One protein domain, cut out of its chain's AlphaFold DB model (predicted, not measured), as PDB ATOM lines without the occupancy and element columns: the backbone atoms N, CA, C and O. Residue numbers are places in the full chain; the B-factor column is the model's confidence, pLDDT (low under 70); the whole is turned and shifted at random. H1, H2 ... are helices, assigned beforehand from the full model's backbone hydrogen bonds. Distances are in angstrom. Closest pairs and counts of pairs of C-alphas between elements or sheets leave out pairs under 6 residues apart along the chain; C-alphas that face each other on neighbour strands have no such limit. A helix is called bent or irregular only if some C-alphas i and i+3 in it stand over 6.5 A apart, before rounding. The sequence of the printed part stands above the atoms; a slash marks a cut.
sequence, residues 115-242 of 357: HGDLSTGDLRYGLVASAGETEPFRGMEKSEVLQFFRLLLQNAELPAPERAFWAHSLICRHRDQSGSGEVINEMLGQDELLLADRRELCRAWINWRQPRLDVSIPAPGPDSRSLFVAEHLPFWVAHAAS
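This is residues 115 to 242 of the 357 residues of an uncharacterized protein of Chloroflexi bacterium (UniProt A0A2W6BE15). H3 runs through the middle of a compact helical body, with H2 and H4 packed beside it so that the three make a triangle, and H5 packed on H3 by part of its length. H1 and H6 form a second, crossed pair next to this group, and the long stretch 207 to 223 leads from H5 to H6. The printed part has 128 residues with six named helices, H1 to H6 in order along the chain, and no named strand; its class is all helix. It is compact, with a radius of gyration of the C-alphas of 13.9 A, and spans 39 by 30 by 27 A.

H1 takes residues 120 to 130, beginning at C-alpha 120 at (42.018, -14.989, -13.823), and is 15.2 A long. H2, residues 142 to 154, is 18.4 A long. H3, residues 160 to 173, is 20.2 A long and begins at C-alpha 160 at (40.229, -17.712, -26.802). H4 takes residues 180 to 188 and measures 12.5 A, and H5, residues 195 to 206, measures 16.9 A. H6, residues 224 to 239, is 22.4 A long and ends at C-alpha 239 at (36.273, 1.212, -27.768). H6 has a kink of 37 degrees near residue 232 and is irregular, but only just: C-alphas 231 and 234 are 6.9 A apart.

H3 is the hub, touching H2, H4 and H5. H2 and H3 form a helical hairpin at a shallow tilt of 22 degrees; H2 touches H3 with residues 149 to 153 alone, and their closest C-alphas, Leu 153 and Arg 163, are 5.7 A apart. H3 and H4 form another hairpin, at 12 degrees, closest at the C-alphas of Ile 171 and Ser 180, 6.7 A. H2 and H4 touch and run the same way at 16 degrees, with the C-alphas of Leu 146 and Val 183 closest at 6.3 A. H5 touches H3 with residues 197 to 201 alone, the same way at 22 degrees; the closest C-alphas, Pro 161 and Asp 197, are 6.8 A apart. H1 is close to H3 but not clearly touching, with the C-alphas of Leu 127 and Trp 166 closest at 7.4 A. H1 and H6 touch at a steep tilt of 53 degrees, closest at the C-alphas of Tyr 125 and Val 229, 5.7 A. H2 and H6 are apart. Each O i to N i+4 pair is within hydrogen-bond range in H1, H2, H3, H4 and H5, and 10 of 12 are in H6.

The two C-alphas farthest apart, Ile 206 and Pro 222, are 40.6 A from each other. The printed part has no cut. The links H1 to H2, of 11 residues, and H5 to H6, of 17, are long. The mean pLDDT of the printed part is 91.6, and residue 241 alone is under 70.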
ATOM      1  N   HIS A 115      54.321 -17.021 -11.101       96.38
ATOM      2  CA  HIS A 115      54.456 -17.715  -9.826       96.38
ATOM      3  C   HIS A 115      53.156 -18.365  -9.324       96.38
ATOM      4  O   HIS A 115      53.142 -18.883  -8.212       96.38
ATOM      5  N   GLY A 116      52.091 -18.389 -10.133       95.38
ATOM      6  CA  GLY A 116      50.809 -18.999  -9.759       95.38
ATOM      7  C   GLY A 116      49.994 -18.185  -8.747       95.38
ATOM      8  O   GLY A 116      49.023 -18.689  -8.194       95.38
ATOM      9  N   ASP A 117      50.367 -16.925  -8.524       96.81
ATOM     10  CA  ASP A 117      49.722 -16.000  -7.594       96.81
ATOM     11  C   ASP A 117      48.798 -15.003  -8.313       96.81
ATOM     12  O   ASP A 117      48.374 -14.025  -7.713       96.81
ATOM     13  N   LEU A 118      48.453 -15.181  -9.591       96.62
ATOM     14  CA  LEU A 118      47.458 -14.329 -10.258       96.62
ATOM     15  C   LEU A 118      46.220 -15.143 -10.613       96.62
ATOM     16  O   LEU A 118      46.294 -16.053 -11.433       96.62
ATOM     17  N   SER A 119      45.080 -14.783 -10.027       95.56
ATOM     18  CA  SER A 119      43.798 -15.341 -10.449       95.56
ATOM     19  C   SER A 119      43.393 -14.779 -11.814       95.56
ATOM     20  O   SER A 119      43.760 -13.659 -12.178       95.56
ATOM     21  N   THR A 120      42.563 -15.505 -12.558       94.56
ATOM     22  CA  THR A 120      42.018 -14.989 -13.823       94.56
ATOM     23  C   THR A 120      41.153 -13.741 -13.627       94.56
ATOM     24  O   THR A 120      41.174 -12.844 -14.469       94.56
ATOM     25  N   GLY A 121      40.450 -13.621 -12.495       95.31
ATOM     26  CA  GLY A 121      39.725 -12.398 -12.132       95.31
ATOM     27  C   GLY A 121      40.653 -11.190 -11.964       95.31
ATOM     28  O   GLY A 121      40.384 -10.124 -12.513       95.31
ATOM     29  N   ASP A 122      41.786 -11.376 -11.285       96.31
ATOM     30  CA  ASP A 122      42.804 -10.335 -11.115       96.31
ATOM     31  C   ASP A 122      43.489  -9.959 -12.435       96.31
ATOM     32  O   ASP A 122      43.747  -8.780 -12.682       96.31
ATOM     33  N   LEU A 123      43.765 -10.943 -13.300       97.00
ATOM     34  CA  LEU A 123      44.307 -10.689 -14.634       97.00
ATOM     35  C   LEU A 123      43.335  -9.847 -15.466       97.00
ATOM     36  O   LEU A 123      43.742  -8.827 -16.021       97.00
ATOM     37  N   ARG A 124      42.049 -10.227 -15.507       96.31
ATOM     38  CA  ARG A 124      41.002  -9.447 -16.187       96.31
ATOM     39  C   ARG A 124      40.920  -8.033 -15.640       96.31
ATOM     40  O   ARG A 124      40.926  -7.084 -16.416       96.31
ATOM     41  N   TYR A 125      40.894  -7.891 -14.318       96.44
ATOM     42  CA  TYR A 125      40.882  -6.589 -13.666       96.44
ATOM     43  C   TYR A 125      42.070  -5.728 -14.102       96.44
ATOM     44  O   TYR A 125      41.874  -4.592 -14.528       96.44
ATOM     45  N   GLY A 126      43.285  -6.280 -14.080       96.00
ATOM     46  CA  GLY A 126      44.483  -5.571 -14.521       96.00
ATOM     47  C   GLY A 126      44.434  -5.162 -15.997       96.00
ATOM     48  O   GLY A 126      44.778  -4.028 -16.339       96.00
ATOM     49  N   LEU A 127      43.953  -6.042 -16.879       95.50
ATOM     50  CA  LEU A 127      43.800  -5.746 -18.306       95.50
ATOM     51  C   LEU A 127      42.782  -4.621 -18.544       95.50
ATOM     52  O   LEU A 127      43.112  -3.656 -19.235       95.50
ATOM     53  N   VAL A 128      41.609  -4.687 -17.904       94.94
ATOM     54  CA  VAL A 128      40.560  -3.652 -17.974       94.94
ATOM     55  C   VAL A 128      41.049  -2.324 -17.396       94.94
ATOM     56  O   VAL A 128      40.896  -1.290 -18.043       94.94
ATOM     57  N   ALA A 129      41.689  -2.334 -16.226       93.31
ATOM     58  CA  ALA A 129      42.230  -1.126 -15.608       93.31
ATOM     59  C   ALA A 129      43.295  -0.465 -16.496       93.31
ATOM     60  O   ALA A 129      43.365   0.758 -16.580       93.31
ATOM     61  N   SER A 130      44.095  -1.269 -17.203       92.62
ATOM     62  CA  SER A 130      45.128  -0.780 -18.119       92.62
ATOM     63  C   SER A 130      44.624  -0.403 -19.502       92.62
ATOM     64  O   SER A 130      45.409   0.120 -20.286       92.62
ATOM     65  N   ALA A 131      43.361  -0.650 -19.849       90.62
ATOM     66  CA  ALA A 131      42.883  -0.542 -21.229       90.62
ATOM     67  C   ALA A 131      42.939   0.890 -21.802       90.62
ATOM     68  O   ALA A 131      43.109   1.054 -23.012       90.62
ATOM     69  N   GLY A 132      42.899   1.910 -20.938       85.81
ATOM     70  CA  GLY A 132      43.070   3.320 -21.311       85.81
ATOM     71  C   GLY A 132      44.525   3.787 -21.459       85.81
ATOM     72  O   GLY A 132      44.763   4.881 -21.966       85.81
ATOM     73  N   GLU A 133      45.510   2.984 -21.045       86.62
ATOM     74  CA  GLU A 133      46.924   3.369 -21.096       86.62
ATOM     75  C   GLU A 133      47.446   3.406 -22.533       86.62
ATOM     76  O   GLU A 133      47.243   2.468 -23.308       86.62
ATOM     77  N   THR A 134      48.184   4.463 -22.883       83.50
ATOM     78  CA  THR A 134      48.784   4.611 -24.222       83.50
ATOM     79  C   THR A 134      50.088   3.836 -24.393       83.50
ATOM     80  O   THR A 134      50.466   3.569 -25.528       83.50
ATOM     81  N   GLU A 135      50.752   3.468 -23.292       86.94
ATOM     82  CA  GLU A 135      52.013   2.714 -23.259       86.94
ATOM     83  C   GLU A 135      51.960   1.628 -22.165       86.94
ATOM     84  O   GLU A 135      52.612   1.748 -21.125       86.94
ATOM     85  N   PRO A 136      51.184   0.550 -22.367       89.06
ATOM     86  CA  PRO A 136      50.920  -0.438 -21.318       89.06
ATOM     87  C   PRO A 136      52.179  -1.196 -20.851       89.06
ATOM     88  O   PRO A 136      52.241  -1.655 -19.713       89.06
ATOM     89  N   PHE A 137      53.209  -1.287 -21.698       91.69
ATOM     90  CA  PHE A 137      54.480  -1.961 -21.402       91.69
ATOM     91  C   PHE A 137      55.571  -1.024 -20.871       91.69
ATOM     92  O   PHE A 137      56.749  -1.388 -20.837       91.69
ATOM     93  N   ARG A 138      55.219   0.202 -20.467       89.88
ATOM     94  CA  ARG A 138      56.205   1.163 -19.971       89.88
ATOM     95  C   ARG A 138      57.000   0.567 -18.806       89.88
ATOM     96  O   ARG A 138      56.446   0.141 -17.793       89.88
ATOM     97  N   GLY A 139      58.322   0.589 -18.951       89.25
ATOM     98  CA  GLY A 139      59.245   0.056 -17.957       89.25
ATOM     99  C   GLY A 139      59.541  -1.431 -18.080       89.25
ATOM    100  O   GLY A 139      60.307  -1.919 -17.254       89.25
ATOM    101  N   MET A 140      59.021  -2.115 -19.096       93.19
ATOM    102  CA  MET A 140      59.362  -3.504 -19.399       93.19
ATOM    103  C   MET A 140      60.449  -3.601 -20.470       93.19
ATOM    104  O   MET A 140      60.514  -2.792 -21.398       93.19
ATOM    105  N   GLU A 141      61.304  -4.606 -20.350       91.94
ATOM    106  CA  GLU A 141      62.239  -5.017 -21.392       91.94
ATOM    107  C   GLU A 141      61.540  -5.887 -22.449       91.94
ATOM    108  O   GLU A 141      60.511  -6.513 -22.198       91.94
ATOM    109  N   LYS A 142      62.125  -5.981 -23.652       91.31
ATOM    110  CA  LYS A 142      61.569  -6.777 -24.763       91.31
ATOM    111  C   LYS A 142      61.260  -8.227 -24.358       91.31
ATOM    112  O   LYS A 142      60.228  -8.765 -24.750       91.31
ATOM    113  N   SER A 143      62.159  -8.867 -23.612       91.81
ATOM    114  CA  SER A 143      61.988 -10.242 -23.124       91.81
ATOM    115  C   SER A 143      60.774 -10.375 -22.205       91.81
ATOM    116  O   SER A 143      60.017 -11.331 -22.342       91.81
ATOM    117  N   GLU A 144      60.561  -9.406 -21.319       92.81
ATOM    118  CA  GLU A 144      59.443  -9.368 -20.373       92.81
ATOM    119  C   GLU A 144      58.111  -9.146 -21.095       92.81
ATOM    120  O   GLU A 144      57.120  -9.798 -20.776       92.81
ATOM    121  N   VAL A 145      58.092  -8.280 -22.117       93.00
ATOM    122  CA  VAL A 145      56.910  -8.078 -22.972       93.00
ATOM    123  C   VAL A 145      56.513  -9.393 -23.640       93.00
ATOM    124  O   VAL A 145      55.363  -9.814 -23.533       93.00
ATOM    125  N   LEU A 146      57.465 -10.088 -24.270       91.94
ATOM    126  CA  LEU A 146      57.204 -11.380 -24.917       91.94
ATOM    127  C   LEU A 146      56.705 -12.434 -23.920       91.94
ATOM    128  O   LEU A 146      55.782 -13.186 -24.221       91.94
ATOM    129  N   GLN A 147      57.274 -12.473 -22.715       92.50
ATOM    130  CA  GLN A 147      56.827 -13.391 -21.668       92.50
ATOM    131  C   GLN A 147      55.413 -13.067 -21.165       92.50
ATOM    132  O   GLN A 147      54.642 -13.996 -20.924       92.50
ATOM    133  N   PHE A 148      55.038 -11.788 -21.056       94.81
ATOM    134  CA  PHE A 148      53.663 -11.394 -20.739       94.81
ATOM    135  C   PHE A 148      52.688 -11.857 -21.830       94.81
ATOM    136  O   PHE A 148      51.650 -12.433 -21.515       94.81
ATOM    137  N   PHE A 149      53.026 -11.659 -23.109       93.06
ATOM    138  CA  PHE A 149      52.176 -12.109 -24.216       93.06
ATOM    139  C   PHE A 149      51.994 -13.627 -24.237       93.06
ATOM    140  O   PHE A 149      50.862 -14.084 -24.376       93.06
ATOM    141  N   ARG A 150      53.063 -14.407 -24.027       91.88
ATOM    142  CA  ARG A 150      52.964 -15.871 -23.865       91.88
ATOM    143  C   ARG A 150      51.986 -16.245 -22.774       91.88
ATOM    144  O   ARG A 150      51.087 -17.040 -23.005       91.88
ATOM    145  N   LEU A 151      52.147 -15.631 -21.608       93.25
ATOM    146  CA  LEU A 151      51.298 -15.895 -20.461       93.25
ATOM    147  C   LEU A 151      49.826 -15.596 -20.764       93.25
ATOM    148  O   LEU A 151      48.963 -16.412 -20.457       93.25
ATOM    149  N   LEU A 152      49.543 -14.452 -21.391       94.56
ATOM    150  CA  LEU A 152      48.189 -14.063 -21.777       94.56
ATOM    151  C   LEU A 152      47.577 -15.053 -22.775       94.56
ATOM    152  O   LEU A 152      46.430 -15.464 -22.610       94.56
ATOM    153  N   LEU A 153      48.335 -15.435 -23.801       91.94
ATOM    154  CA  LEU A 153      47.868 -16.309 -24.875       91.94
ATOM    155  C   LEU A 153      47.715 -17.768 -24.433       91.94
ATOM    156  O   LEU A 153      46.840 -18.459 -24.943       91.94
ATOM    157  N   GLN A 154      48.514 -18.218 -23.465       91.00
ATOM    158  CA  GLN A 154      48.497 -19.585 -22.938       91.00
ATOM    159  C   GLN A 154      47.570 -19.763 -21.729       91.00
ATOM    160  O   GLN A 154      47.351 -20.891 -21.291       91.00
ATOM    161  N   ASN A 155      46.996 -18.684 -21.183       91.81
ATOM    162  CA  ASN A 155      46.062 -18.784 -20.065       91.81
ATOM    163  C   ASN A 155      44.792 -19.533 -20.514       91.81
ATOM    164  O   ASN A 155      43.999 -18.999 -21.281       91.81
ATOM    165  N   ALA A 156      44.611 -20.779 -20.076       90.31
ATOM    166  CA  ALA A 156      43.482 -21.618 -20.491       90.31
ATOM    167  C   ALA A 156      42.148 -21.242 -19.818       90.31
ATOM    168  O   ALA A 156      41.091 -21.665 -20.280       90.31
ATOM    169  N   GLU A 157      42.182 -20.455 -18.740       92.81
ATOM    170  CA  GLU A 157      40.986 -19.989 -18.031       92.81
ATOM    171  C   GLU A 157      40.333 -18.778 -18.722       92.81
ATOM    172  O   GLU A 157      39.152 -18.490 -18.503       92.81
ATOM    173  N   LEU A 158      41.082 -18.068 -19.573       93.19
ATOM    174  CA  LEU A 158      40.550 -17.026 -20.448       93.19
ATOM    175  C   LEU A 158      40.032 -17.635 -21.766       93.19
ATOM    176  O   LEU A 158      40.789 -18.321 -22.459       93.19
ATOM    177  N   PRO A 159      38.786 -17.338 -22.182       93.94
ATOM    178  CA  PRO A 159      38.274 -17.706 -23.498       93.94
ATOM    179  C   PRO A 159      39.185 -17.224 -24.633       93.94
ATOM    180  O   PRO A 159      39.697 -16.103 -24.599       93.94
ATOM    181  N   ALA A 160      39.347 -18.037 -25.679       92.81
ATOM    182  CA  ALA A 160      40.229 -17.712 -26.802       92.81
ATOM    183  C   ALA A 160      39.938 -16.342 -27.463       92.81
ATOM    184  O   ALA A 160      40.905 -15.594 -27.650       92.81
ATOM    185  N   PRO A 161      38.670 -15.944 -27.715       93.94
ATOM    186  CA  PRO A 161      38.364 -14.613 -28.245       93.94
ATOM    187  C   PRO A 161      38.803 -13.480 -27.310       93.94
ATOM    188  O   PRO A 161      39.290 -12.449 -27.770       93.94
ATOM    189  N   GLU A 162      38.692 -13.678 -25.992       95.06
ATOM    190  CA  GLU A 162      39.123 -12.699 -24.987       95.06
ATOM    191  C   GLU A 162      40.654 -12.547 -24.986       95.06
ATOM    192  O   GLU A 162      41.168 -11.428 -24.988       95.06
ATOM    193  N   ARG A 163      41.402 -13.659 -25.068       94.56
ATOM    194  CA  ARG A 163      42.874 -13.632 -25.185       94.56
ATOM    195  C   ARG A 163      43.321 -12.901 -26.445       94.56
ATOM    196  O   ARG A 163      44.201 -12.042 -26.378       94.56
ATOM    197  N   ALA A 164      42.694 -13.215 -27.578       93.81
ATOM    198  CA  ALA A 164      42.954 -12.578 -28.867       93.81
ATOM    199  C   ALA A 164      42.656 -11.069 -28.830       93.81
ATOM    200  O   ALA A 164      43.468 -10.268 -29.297       93.81
ATOM    201  N   PHE A 165      41.533 -10.673 -28.224       94.69
ATOM    202  CA  PHE A 165      41.161  -9.271 -28.039       94.69
ATOM    203  C   PHE A 165      42.199  -8.511 -27.206       94.69
ATOM    204  O   PHE A 165      42.688  -7.458 -27.628       94.69
ATOM    205  N   TRP A 166      42.583  -9.049 -26.046       94.50
ATOM    206  CA  TRP A 166      43.555  -8.384 -25.184       94.50
ATOM    207  C   TRP A 166      44.937  -8.307 -25.817       94.50
ATOM    208  O   TRP A 166      45.571  -7.252 -25.763       94.50
ATOM    209  N   ALA A 167      45.385  -9.378 -26.475       92.94
ATOM    210  CA  ALA A 167      46.650  -9.370 -27.191       92.94
ATOM    211  C   ALA A 167      46.645  -8.309 -28.306       92.94
ATOM    212  O   ALA A 167      47.557  -7.487 -28.374       92.94
ATOM    213  N   HIS A 168      45.577  -8.235 -29.106       93.06
ATOM    214  CA  HIS A 168      45.401  -7.180 -30.104       93.06
ATOM    215  C   HIS A 168      45.474  -5.771 -29.500       93.06
ATOM    216  O   HIS A 168      46.262  -4.941 -29.963       93.06
ATOM    217  N   SER A 169      44.676  -5.511 -28.461       92.69
ATOM    218  CA  SER A 169      44.607  -4.212 -27.784       92.69
ATOM    219  C   SER A 169      45.973  -3.780 -27.245       92.69
ATOM    220  O   SER A 169      46.364  -2.618 -27.373       92.69
ATOM    221  N   LEU A 170      46.735  -4.710 -26.670       92.81
ATOM    222  CA  LEU A 170      48.071  -4.439 -26.150       92.81
ATOM    223  C   LEU A 170      49.088  -4.161 -27.264       92.81
ATOM    224  O   LEU A 170      49.879  -3.229 -27.128       92.81
ATOM    225  N   ILE A 171      49.057  -4.901 -28.380       91.25
ATOM    226  CA  ILE A 171      49.969  -4.674 -29.518       91.25
ATOM    227  C   ILE A 171      49.724  -3.299 -30.148       91.25
ATOM    228  O   ILE A 171      50.682  -2.557 -30.369       91.25
ATOM    229  N   CYS A 172      48.460  -2.926 -30.388       91.00
ATOM    230  CA  CYS A 172      48.101  -1.608 -30.926       91.00
ATOM    231  C   CYS A 172      48.676  -0.471 -30.069       91.00
ATOM    232  O   CYS A 172      49.191   0.524 -30.582       91.00
ATOM    233  N   ARG A 173      48.648  -0.642 -28.744       90.44
ATOM    234  CA  ARG A 173      49.145   0.346 -27.778       90.44
ATOM    235  C   ARG A 173      50.654   0.235 -27.519       90.44
ATOM    236  O   ARG A 173      51.242   1.148 -26.961       90.44
ATOM    237  N   HIS A 174      51.319  -0.812 -28.014       87.75
ATOM    238  CA  HIS A 174      52.786  -0.928 -28.019       87.75
ATOM    239  C   HIS A 174      53.458  -0.076 -29.115       87.75
ATOM    240  O   HIS A 174      54.673   0.096 -29.097       87.75
ATOM    241  N   ARG A 175      52.694   0.491 -30.066       83.25
ATOM    242  CA  ARG A 175      53.134   1.528 -31.035       83.25
ATOM    243  C   ARG A 175      54.482   1.251 -31.733       83.25
ATOM    244  O   ARG A 175      55.369   2.099 -31.743       83.25
ATOM    245  N   ASP A 176      54.651   0.065 -32.318       79.12
ATOM    246  CA  ASP A 176      55.868  -0.344 -33.051       79.12
ATOM    247  C   ASP A 176      57.182  -0.336 -32.238       79.12
ATOM    248  O   ASP A 176      58.269  -0.486 -32.810       79.12
ATOM    249  N   GLN A 177      57.111  -0.278 -30.904       83.38
ATOM    250  CA  GLN A 177      58.275  -0.463 -30.038       83.38
ATOM    251  C   GLN A 177      58.968  -1.817 -30.292       83.38
ATOM    252  O   GLN A 177      58.425  -2.734 -30.924       83.38
ATOM    253  N   SER A 178      60.206  -1.952 -29.810       82.94
ATOM    254  CA  SER A 178      60.999  -3.179 -29.964       82.94
ATOM    255  C   SER A 178      60.211  -4.417 -29.508       82.94
ATOM    256  O   SER A 178      59.510  -4.379 -28.497       82.94
ATOM    257  N   GLY A 179      60.286  -5.507 -30.276       84.44
ATOM    258  CA  GLY A 179      59.541  -6.744 -30.003       84.44
ATOM    259  C   GLY A 179      58.145  -6.846 -30.624       84.44
ATOM    260  O   GLY A 179      57.588  -7.935 -30.646       84.44
ATOM    261  N   SER A 180      57.578  -5.763 -31.165       85.88
ATOM    262  CA  SER A 180      56.226  -5.776 -31.765       85.88
ATOM    263  C   SER A 180      56.038  -6.816 -32.880       85.88
ATOM    264  O   SER A 180      54.986  -7.439 -32.950       85.88
ATOM    265  N   GLY A 181      57.043  -7.031 -33.735       89.56
ATOM    266  CA  GLY A 181      56.958  -8.023 -34.815       89.56
ATOM    267  C   GLY A 181      56.965  -9.458 -34.287       89.56
ATOM    268  O   GLY A 181      56.195 -10.298 -34.741       89.56
ATOM    269  N   GLU A 182      57.801  -9.720 -33.286       91.25
ATOM    270  CA  GLU A 182      57.878 -11.005 -32.601       91.25
ATOM    271  C   GLU A 182      56.577 -11.323 -31.867       91.25
ATOM    272  O   GLU A 182      56.086 -12.437 -31.992       91.25
ATOM    273  N   VAL A 183      55.972 -10.337 -31.200       89.75
ATOM    274  CA  VAL A 183      54.660 -10.496 -30.562       89.75
ATOM    275  C   VAL A 183      53.570 -10.833 -31.588       89.75
ATOM    276  O   VAL A 183      52.750 -11.712 -31.337       89.75
ATOM    277  N   ILE A 184      53.551 -10.168 -32.750       92.62
ATOM    278  CA  ILE A 184      52.576 -10.458 -33.818       92.62
ATOM    279  C   ILE A 184      52.712 -11.906 -34.301       92.62
ATOM    280  O   ILE A 184      51.712 -12.616 -34.402       92.62
ATOM    281  N   ASN A 185      53.944 -12.346 -34.577       92.31
ATOM    282  CA  ASN A 185      54.212 -13.712 -35.027       92.31
ATOM    283  C   ASN A 185      53.868 -14.745 -33.954       92.31
ATOM    284  O   ASN A 185      53.287 -15.778 -34.264       92.31
ATOM    285  N   GLU A 186      54.200 -14.453 -32.700       90.25
ATOM    286  CA  GLU A 186      53.869 -15.296 -31.559       90.25
ATOM    287  C   GLU A 186      52.355 -15.446 -31.399       90.25
ATOM    288  O   GLU A 186      51.880 -16.566 -31.248       90.25
ATOM    289  N   MET A 187      51.596 -14.352 -31.511       90.88
ATOM    290  CA  MET A 187      50.139 -14.373 -31.402       90.88
ATOM    291  C   MET A 187      49.473 -15.156 -32.537       90.88
ATOM    292  O   MET A 187      48.615 -15.995 -32.280       90.88
ATOM    293  N   LEU A 188      49.844 -14.896 -33.792       93.25
ATOM    294  CA  LEU A 188      49.210 -15.560 -34.938       93.25
ATOM    295  C   LEU A 188      49.679 -17.013 -35.123       93.25
ATOM    296  O   LEU A 188      48.955 -17.824 -35.704       93.25
ATOM    297  N   GLY A 189      50.839 -17.360 -34.565       91.06
ATOM    298  CA  GLY A 189      51.354 -18.724 -34.508       91.06
ATOM    299  C   GLY A 189      50.751 -19.606 -33.411       91.06
ATOM    300  O   GLY A 189      51.107 -20.776 -33.362       91.06
ATOM    301  N   GLN A 190      49.869 -19.094 -32.542       87.38
ATOM    302  CA  GLN A 190      49.206 -19.925 -31.524       87.38
ATOM    303  C   GLN A 190      48.115 -20.793 -32.155       87.38
ATOM    304  O   GLN A 190      47.108 -20.272 -32.648       87.38
ATOM    305  N   ASP A 191      48.273 -22.111 -32.092       86.88
ATOM    306  CA  ASP A 191      47.276 -23.054 -32.606       86.88
ATOM    307  C   ASP A 191      46.052 -23.182 -31.696       86.88
ATOM    308  O   ASP A 191      44.968 -23.538 -32.158       86.88
ATOM    309  N   GLU A 192      46.186 -22.793 -30.429       85.62
ATOM    310  CA  GLU A 192      45.102 -22.711 -29.452       85.62
ATOM    311  C   GLU A 192      44.128 -21.557 -29.735       85.62
ATOM    312  O   GLU A 192      43.048 -21.501 -29.138       85.62
ATOM    313  N   LEU A 193      44.489 -20.611 -30.610       88.06
ATOM    314  CA  LEU A 193      43.554 -19.613 -31.119       88.06
ATOM    315  C   LEU A 193      42.808 -20.164 -32.332       88.06
ATOM    316  O   LEU A 193      43.406 -20.680 -33.286       88.06
ATOM    317  N   LEU A 194      41.485 -19.978 -32.331       90.00
ATOM    318  CA  LEU A 194      40.642 -20.382 -33.448       90.00
ATOM    319  C   LEU A 194      41.152 -19.745 -34.744       90.00
ATOM    320  O   LEU A 194      41.473 -18.555 -34.798       90.00
ATOM    321  N   LEU A 195      41.201 -20.539 -35.815       93.81
ATOM    322  CA  LEU A 195      41.624 -20.065 -37.134       93.81
ATOM    323  C   LEU A 195      40.800 -18.850 -37.591       93.81
ATOM    324  O   LEU A 195      41.341 -17.915 -38.180       93.81
ATOM    325  N   ALA A 196      39.498 -18.851 -37.289       93.19
ATOM    326  CA  ALA A 196      38.601 -17.738 -37.582       93.19
ATOM    327  C   ALA A 196      39.034 -16.444 -36.872       93.19
ATOM    328  O   ALA A 196      39.114 -15.407 -37.529       93.19
ATOM    329  N   ASP A 197      39.400 -16.517 -35.590       93.19
ATOM    330  CA  ASP A 197      39.848 -15.363 -34.802       93.19
ATOM    331  C   ASP A 197      41.182 -14.821 -35.322       93.19
ATOM    332  O   ASP A 197      41.340 -13.616 -35.512       93.19
ATOM    333  N   ARG A 198      42.138 -15.708 -35.636       95.75
ATOM    334  CA  ARG A 198      43.434 -15.316 -36.218       95.75
ATOM    335  C   ARG A 198      43.266 -14.611 -37.566       95.75
ATOM    336  O   ARG A 198      43.886 -13.575 -37.811       95.75
ATOM    337  N   ARG A 199      42.387 -15.125 -38.432       96.00
ATOM    338  CA  ARG A 199      42.051 -14.489 -39.718       96.00
ATOM    339  C   ARG A 199      41.320 -13.162 -39.522       96.00
ATOM    340  O   ARG A 199      41.593 -12.201 -40.242       96.00
ATOM    341  N   GLU A 200      40.412 -13.086 -38.556       95.50
ATOM    342  CA  GLU A 200      39.685 -11.861 -38.227       95.50
ATOM    343  C   GLU A 200      40.621 -10.761 -37.717       95.50
ATOM    344  O   GLU A 200      40.520  -9.622 -38.171       95.50
ATOM    345  N   LEU A 201      41.593 -11.099 -36.867       95.44
ATOM    346  CA  LEU A 201      42.652 -10.183 -36.440       95.44
ATOM    347  C   LEU A 201      43.430  -9.624 -37.634       95.44
ATOM    348  O   LEU A 201      43.560  -8.408 -37.768       95.44
ATOM    349  N   CYS A 202      43.877 -10.492 -38.546       96.56
ATOM    350  CA  CYS A 202      44.592 -10.064 -39.748       96.56
ATOM    351  C   CYS A 202      43.755  -9.092 -40.594       96.56
ATOM    352  O   CYS A 202      44.234  -8.029 -40.993       96.56
ATOM    353  N   ARG A 203      42.475  -9.414 -40.824       95.12
ATOM    354  CA  ARG A 203      41.545  -8.555 -41.574       95.12
ATOM    355  C   ARG A 203      41.301  -7.229 -40.869       95.12
ATOM    356  O   ARG A 203      41.228  -6.201 -41.539       95.12
ATOM    357  N   ALA A 204      41.166  -7.235 -39.549       93.75
ATOM    358  CA  ALA A 204      40.977  -6.027 -38.763       93.75
ATOM    359  C   ALA A 204      42.170  -5.072 -38.906       93.75
ATOM    360  O   ALA A 204      41.973  -3.872 -39.091       93.75
ATOM    361  N   TRP A 205      43.394  -5.604 -38.921       94.75
ATOM    362  CA  TRP A 205      44.608  -4.801 -39.071       94.75
ATOM    363  C   TRP A 205      44.740  -4.182 -40.451       94.75
ATOM    364  O   TRP A 205      44.989  -2.986 -40.552       94.75
ATOM    365  N   ILE A 206      44.522  -4.972 -41.505       94.38
ATOM    366  CA  ILE A 206      44.587  -4.487 -42.890       94.38
ATOM    367  C   ILE A 206      43.550  -3.379 -43.125       94.38
ATOM    368  O   ILE A 206      43.828  -2.395 -43.803       94.38
ATOM    369  N   ASN A 207      42.361  -3.522 -42.533       91.75
ATOM    370  CA  ASN A 207      41.245  -2.595 -42.719       91.75
ATOM    371  C   ASN A 207      41.151  -1.507 -41.637       91.75
ATOM    372  O   ASN A 207      40.136  -0.815 -41.585       91.75
ATOM    373  N   TRP A 208      42.162  -1.359 -40.774       90.88
ATOM    374  CA  TRP A 208      42.213  -0.309 -39.748       90.88
ATOM    375  C   TRP A 208      40.957  -0.230 -38.866       90.88
ATOM    376  O   TRP A 208      40.444   0.850 -38.574       90.88
ATOM    377  N   ARG A 209      40.450  -1.389 -38.435       90.12
ATOM    378  CA  ARG A 209      39.237  -1.494 -37.613       90.12
ATOM    379  C   ARG A 209      39.449  -2.367 -36.381       90.12
ATOM    380  O   ARG A 209      40.389  -3.155 -36.325       90.12
ATOM    381  N   GLN A 210      38.506  -2.285 -35.445       88.12
ATOM    382  CA  GLN A 210      38.382  -3.260 -34.363       88.12
ATOM    383  C   GLN A 210      38.116  -4.659 -34.920       88.12
ATOM    384  O   GLN A 210      37.305  -4.783 -35.850       88.12
ATOM    385  N   PRO A 211      38.741  -5.710 -34.365       92.25
ATOM    386  CA  PRO A 211      38.376  -7.078 -34.678       92.25
ATOM    387  C   PRO A 211      37.006  -7.406 -34.073       92.25
ATOM    388  O   PRO A 211      36.666  -6.985 -32.970       92.25
ATOM    389  N   ARG A 212      36.201  -8.160 -34.814       91.50
ATOM    390  CA  ARG A 212      34.873  -8.626 -34.404       91.50
ATOM    391  C   ARG A 212      35.019  -9.985 -33.733       91.50
ATOM    392  O   ARG A 212      34.750 -11.012 -34.347       91.50
ATOM    393  N   LEU A 213      35.513  -9.966 -32.500       93.19
ATOM    394  CA  LEU A 213      35.702 -11.161 -31.680       93.19
ATOM    395  C   LEU A 213      34.510 -11.338 -30.739       93.19
ATOM    396  O   LEU A 213      34.015 -10.361 -30.178       93.19
ATOM    397  N   ASP A 214      34.074 -12.581 -30.550       93.44
ATOM    398  CA  ASP A 214      32.965 -12.919 -29.651       93.44
ATOM    399  C   ASP A 214      33.451 -13.004 -28.194       93.44
ATOM    400  O   ASP A 214      33.639 -14.077 -27.617       93.44
ATOM    401  N   VAL A 215      33.770 -11.843 -27.617       94.38
ATOM    402  CA  VAL A 215      34.256 -11.739 -26.237       94.38
ATOM    403  C   VAL A 215      33.071 -11.780 -25.277       94.38
ATOM    404  O   VAL A 215      32.312 -10.818 -25.161       94.38
ATOM    405  N   SER A 216      32.931 -12.886 -24.548       93.38
ATOM    406  CA  SER A 216      31.905 -13.018 -23.513       93.38
ATOM    407  C   SER A 216      32.178 -12.077 -22.336       93.38
ATOM    408  O   SER A 216      33.269 -12.079 -21.765       93.38
ATOM    409  N   ILE A 217      31.165 -11.310 -21.933       92.44
ATOM    410  CA  ILE A 217      31.243 -10.459 -20.744       92.44
ATOM    411  C   ILE A 217      30.998 -11.328 -19.503       92.44
ATOM    412  O   ILE A 217      29.948 -11.972 -19.421       92.44
ATOM    413  N   PRO A 218      31.936 -11.386 -18.541       91.00
ATOM    414  CA  PRO A 218      31.741 -12.168 -17.332       91.00
ATOM    415  C   PRO A 218      30.612 -11.567 -16.491       91.00
ATOM    416  O   PRO A 218      30.458 -10.349 -16.406       91.00
ATOM    417  N   ALA A 219      29.835 -12.434 -15.839       90.50
ATOM    418  CA  ALA A 219      28.841 -11.992 -14.871       90.50
ATOM    419  C   ALA A 219      29.523 -11.259 -13.697       90.50
ATOM    420  O   ALA A 219      30.632 -11.641 -13.306       90.50
ATOM    421  N   PRO A 220      28.874 -10.235 -13.112       91.62
ATOM    422  CA  PRO A 220      29.394  -9.573 -11.924       91.62
ATOM    423  C   PRO A 220      29.515 -10.576 -10.770       91.62
ATOM    424  O   PRO A 220      28.571 -11.306 -10.466       91.62
ATOM    425  N   GLY A 221      30.686 -10.616 -10.139       90.69
ATOM    426  CA  GLY A 221      30.934 -11.407  -8.937       90.69
ATOM    427  C   GLY A 221      30.678 -10.607  -7.651       90.69
ATOM    428  O   GLY A 221      30.172  -9.484  -7.695       90.69
ATOM    429  N   PRO A 222      31.012 -11.184  -6.482       91.88
ATOM    430  CA  PRO A 222      30.761 -10.554  -5.186       91.88
ATOM    431  C   PRO A 222      31.808  -9.499  -4.796       91.88
ATOM    432  O   PRO A 222      31.563  -8.714  -3.881       91.88
ATOM    433  N   ASP A 223      32.982  -9.489  -5.433       94.06
ATOM    434  CA  ASP A 223      34.072  -8.566  -5.112       94.06
ATOM    435  C   ASP A 223      34.112  -7.348  -6.050       94.06
ATOM    436  O   ASP A 223      33.638  -7.382  -7.190       94.06
ATOM    437  N   SER A 224      34.720  -6.257  -5.580       92.81
ATOM    438  CA  SER A 224      34.782  -4.990  -6.316       92.81
ATOM    439  C   SER A 224      35.525  -5.082  -7.651       92.81
ATOM    440  O   SER A 224      35.186  -4.344  -8.575       92.81
ATOM    441  N   ARG A 225      36.508  -5.984  -7.794       94.31
ATOM    442  CA  ARG A 225      37.245  -6.160  -9.055       94.31
ATOM    443  C   ARG A 225      36.372  -6.827 -10.104       94.31
ATOM    444  O   ARG A 225      36.345  -6.380 -11.246       94.31
ATOM    445  N   SER A 226      35.638  -7.864  -9.718       94.69
ATOM    446  CA  SER A 226      34.710  -8.561 -10.604       94.69
ATOM    447  C   SER A 226      33.573  -7.645 -11.081       94.69
ATOM    448  O   SER A 226      33.241  -7.655 -12.266       94.69
ATOM    449  N   LEU A 227      33.044  -6.792 -10.193       94.94
ATOM    450  CA  LEU A 227      32.063  -5.759 -10.538       94.94
ATOM    451  C   LEU A 227      32.645  -4.752 -11.532       94.94
ATOM    452  O   LEU A 227      32.036  -4.487 -12.566       94.94
ATOM    453  N   PHE A 228      33.856  -4.257 -11.261       94.75
ATOM    454  CA  PHE A 228      34.551  -3.327 -12.149       94.75
ATOM    455  C   PHE A 228      34.756  -3.913 -13.553       94.75
ATOM    456  O   PHE A 228      34.489  -3.236 -14.546       94.75
ATOM    457  N   VAL A 229      35.186  -5.177 -13.650       96.00
ATOM    458  CA  VAL A 229      35.357  -5.873 -14.935       96.00
ATOM    459  C   VAL A 229      34.029  -5.984 -15.682       96.00
ATOM    460  O   VAL A 229      33.988  -5.648 -16.862       96.00
ATOM    461  N   ALA A 230      32.954  -6.416 -15.019       95.12
ATOM    462  CA  ALA A 230      31.643  -6.563 -15.655       95.12
ATOM    463  C   ALA A 230      31.096  -5.224 -16.188       95.12
ATOM    464  O   ALA A 230      30.488  -5.187 -17.255       95.12
ATOM    465  N   GLU A 231      31.354  -4.123 -15.478       94.50
ATOM    466  CA  GLU A 231      30.927  -2.777 -15.869       94.50
ATOM    467  C   GLU A 231      31.750  -2.202 -17.036       94.50
ATOM    468  O   GLU A 231      31.194  -1.598 -17.953       94.50
ATOM    469  N   HIS A 232      33.071  -2.406 -17.038       94.50
ATOM    470  CA  HIS A 232      33.976  -1.698 -17.951       94.50
ATOM    471  C   HIS A 232      34.430  -2.531 -19.156       94.50
ATOM    472  O   HIS A 232      34.777  -1.959 -20.193       94.50
ATOM    473  N   LEU A 233      34.429  -3.867 -19.076       94.31
ATOM    474  CA  LEU A 233      34.828  -4.718 -20.201       94.31
ATOM    475  C   LEU A 233      33.999  -4.464 -21.474       94.31
ATOM    476  O   LEU A 233      34.620  -4.334 -22.529       94.31
ATOM    477  N   PRO A 234      32.654  -4.327 -21.427       93.62
ATOM    478  CA  PRO A 234      31.860  -4.071 -22.631       93.62
ATOM    479  C   PRO A 234      32.294  -2.799 -23.365       93.62
ATOM    480  O   PRO A 234      32.418  -2.795 -24.590       93.62
ATOM    481  N   PHE A 235      32.582  -1.734 -22.609       92.50
ATOM    482  CA  PHE A 235      33.091  -0.486 -23.167       92.50
ATOM    483  C   PHE A 235      34.428  -0.711 -23.875       92.50
ATOM    484  O   PHE A 235      34.594  -0.295 -25.018       92.50
ATOM    485  N   TRP A 236      35.373  -1.409 -23.241       91.50
ATOM    486  CA  TRP A 236      36.686  -1.633 -23.844       91.50
ATOM    487  C   TRP A 236      36.650  -2.557 -25.052       91.50
ATOM    488  O   TRP A 236      37.354  -2.289 -26.020       91.50
ATOM    489  N   VAL A 237      35.806  -3.588 -25.053       90.19
ATOM    490  CA  VAL A 237      35.601  -4.433 -26.238       90.19
ATOM    491  C   VAL A 237      35.110  -3.601 -27.429       90.19
ATOM    492  O   VAL A 237      35.550  -3.822 -28.553       90.19
ATOM    493  N   ALA A 238      34.269  -2.592 -27.188       86.94
ATOM    494  CA  ALA A 238      33.780  -1.694 -28.232       86.94
ATOM    495  C   ALA A 238      34.761  -0.558 -28.606       86.94
ATOM    496  O   ALA A 238      34.759  -0.103 -29.753       86.94
ATOM    497  N   HIS A 239      35.579  -0.081 -27.660       85.88
ATOM    498  CA  HIS A 239      36.273   1.212 -27.768       85.88
ATOM    499  C   HIS A 239      37.776   1.206 -27.452       85.88
ATOM    500  O   HIS A 239      38.394   2.271 -27.514       85.88
ATOM    501  N   ALA A 240      38.395   0.068 -27.118       79.62
ATOM    502  CA  ALA A 240      39.845   0.005 -26.898       79.62
ATOM    503  C   ALA A 240      40.596   0.608 -28.091       79.62
ATOM    504  O   ALA A 240      40.140   0.518 -29.215       79.62
ATOM    505  N   ALA A 241      41.754   1.237 -27.916       68.75
ATOM    506  CA  ALA A 241      42.443   1.807 -29.075       68.75
ATOM    507  C   ALA A 241      42.941   0.696 -30.036       68.75
ATOM    508  O   ALA A 241      43.942   0.043 -29.750       68.75
ATOM    509  N   SER A 242      42.281   0.503 -31.188       70.44
ATOM    510  CA  SER A 242      42.746  -0.365 -32.288       70.44
ATOM    511  C   SER A 242      43.385   0.476 -33.383       70.44
ATOM    512  O   SER A 242      42.756   0.790 -34.393       70.44
TER     513      SER A 242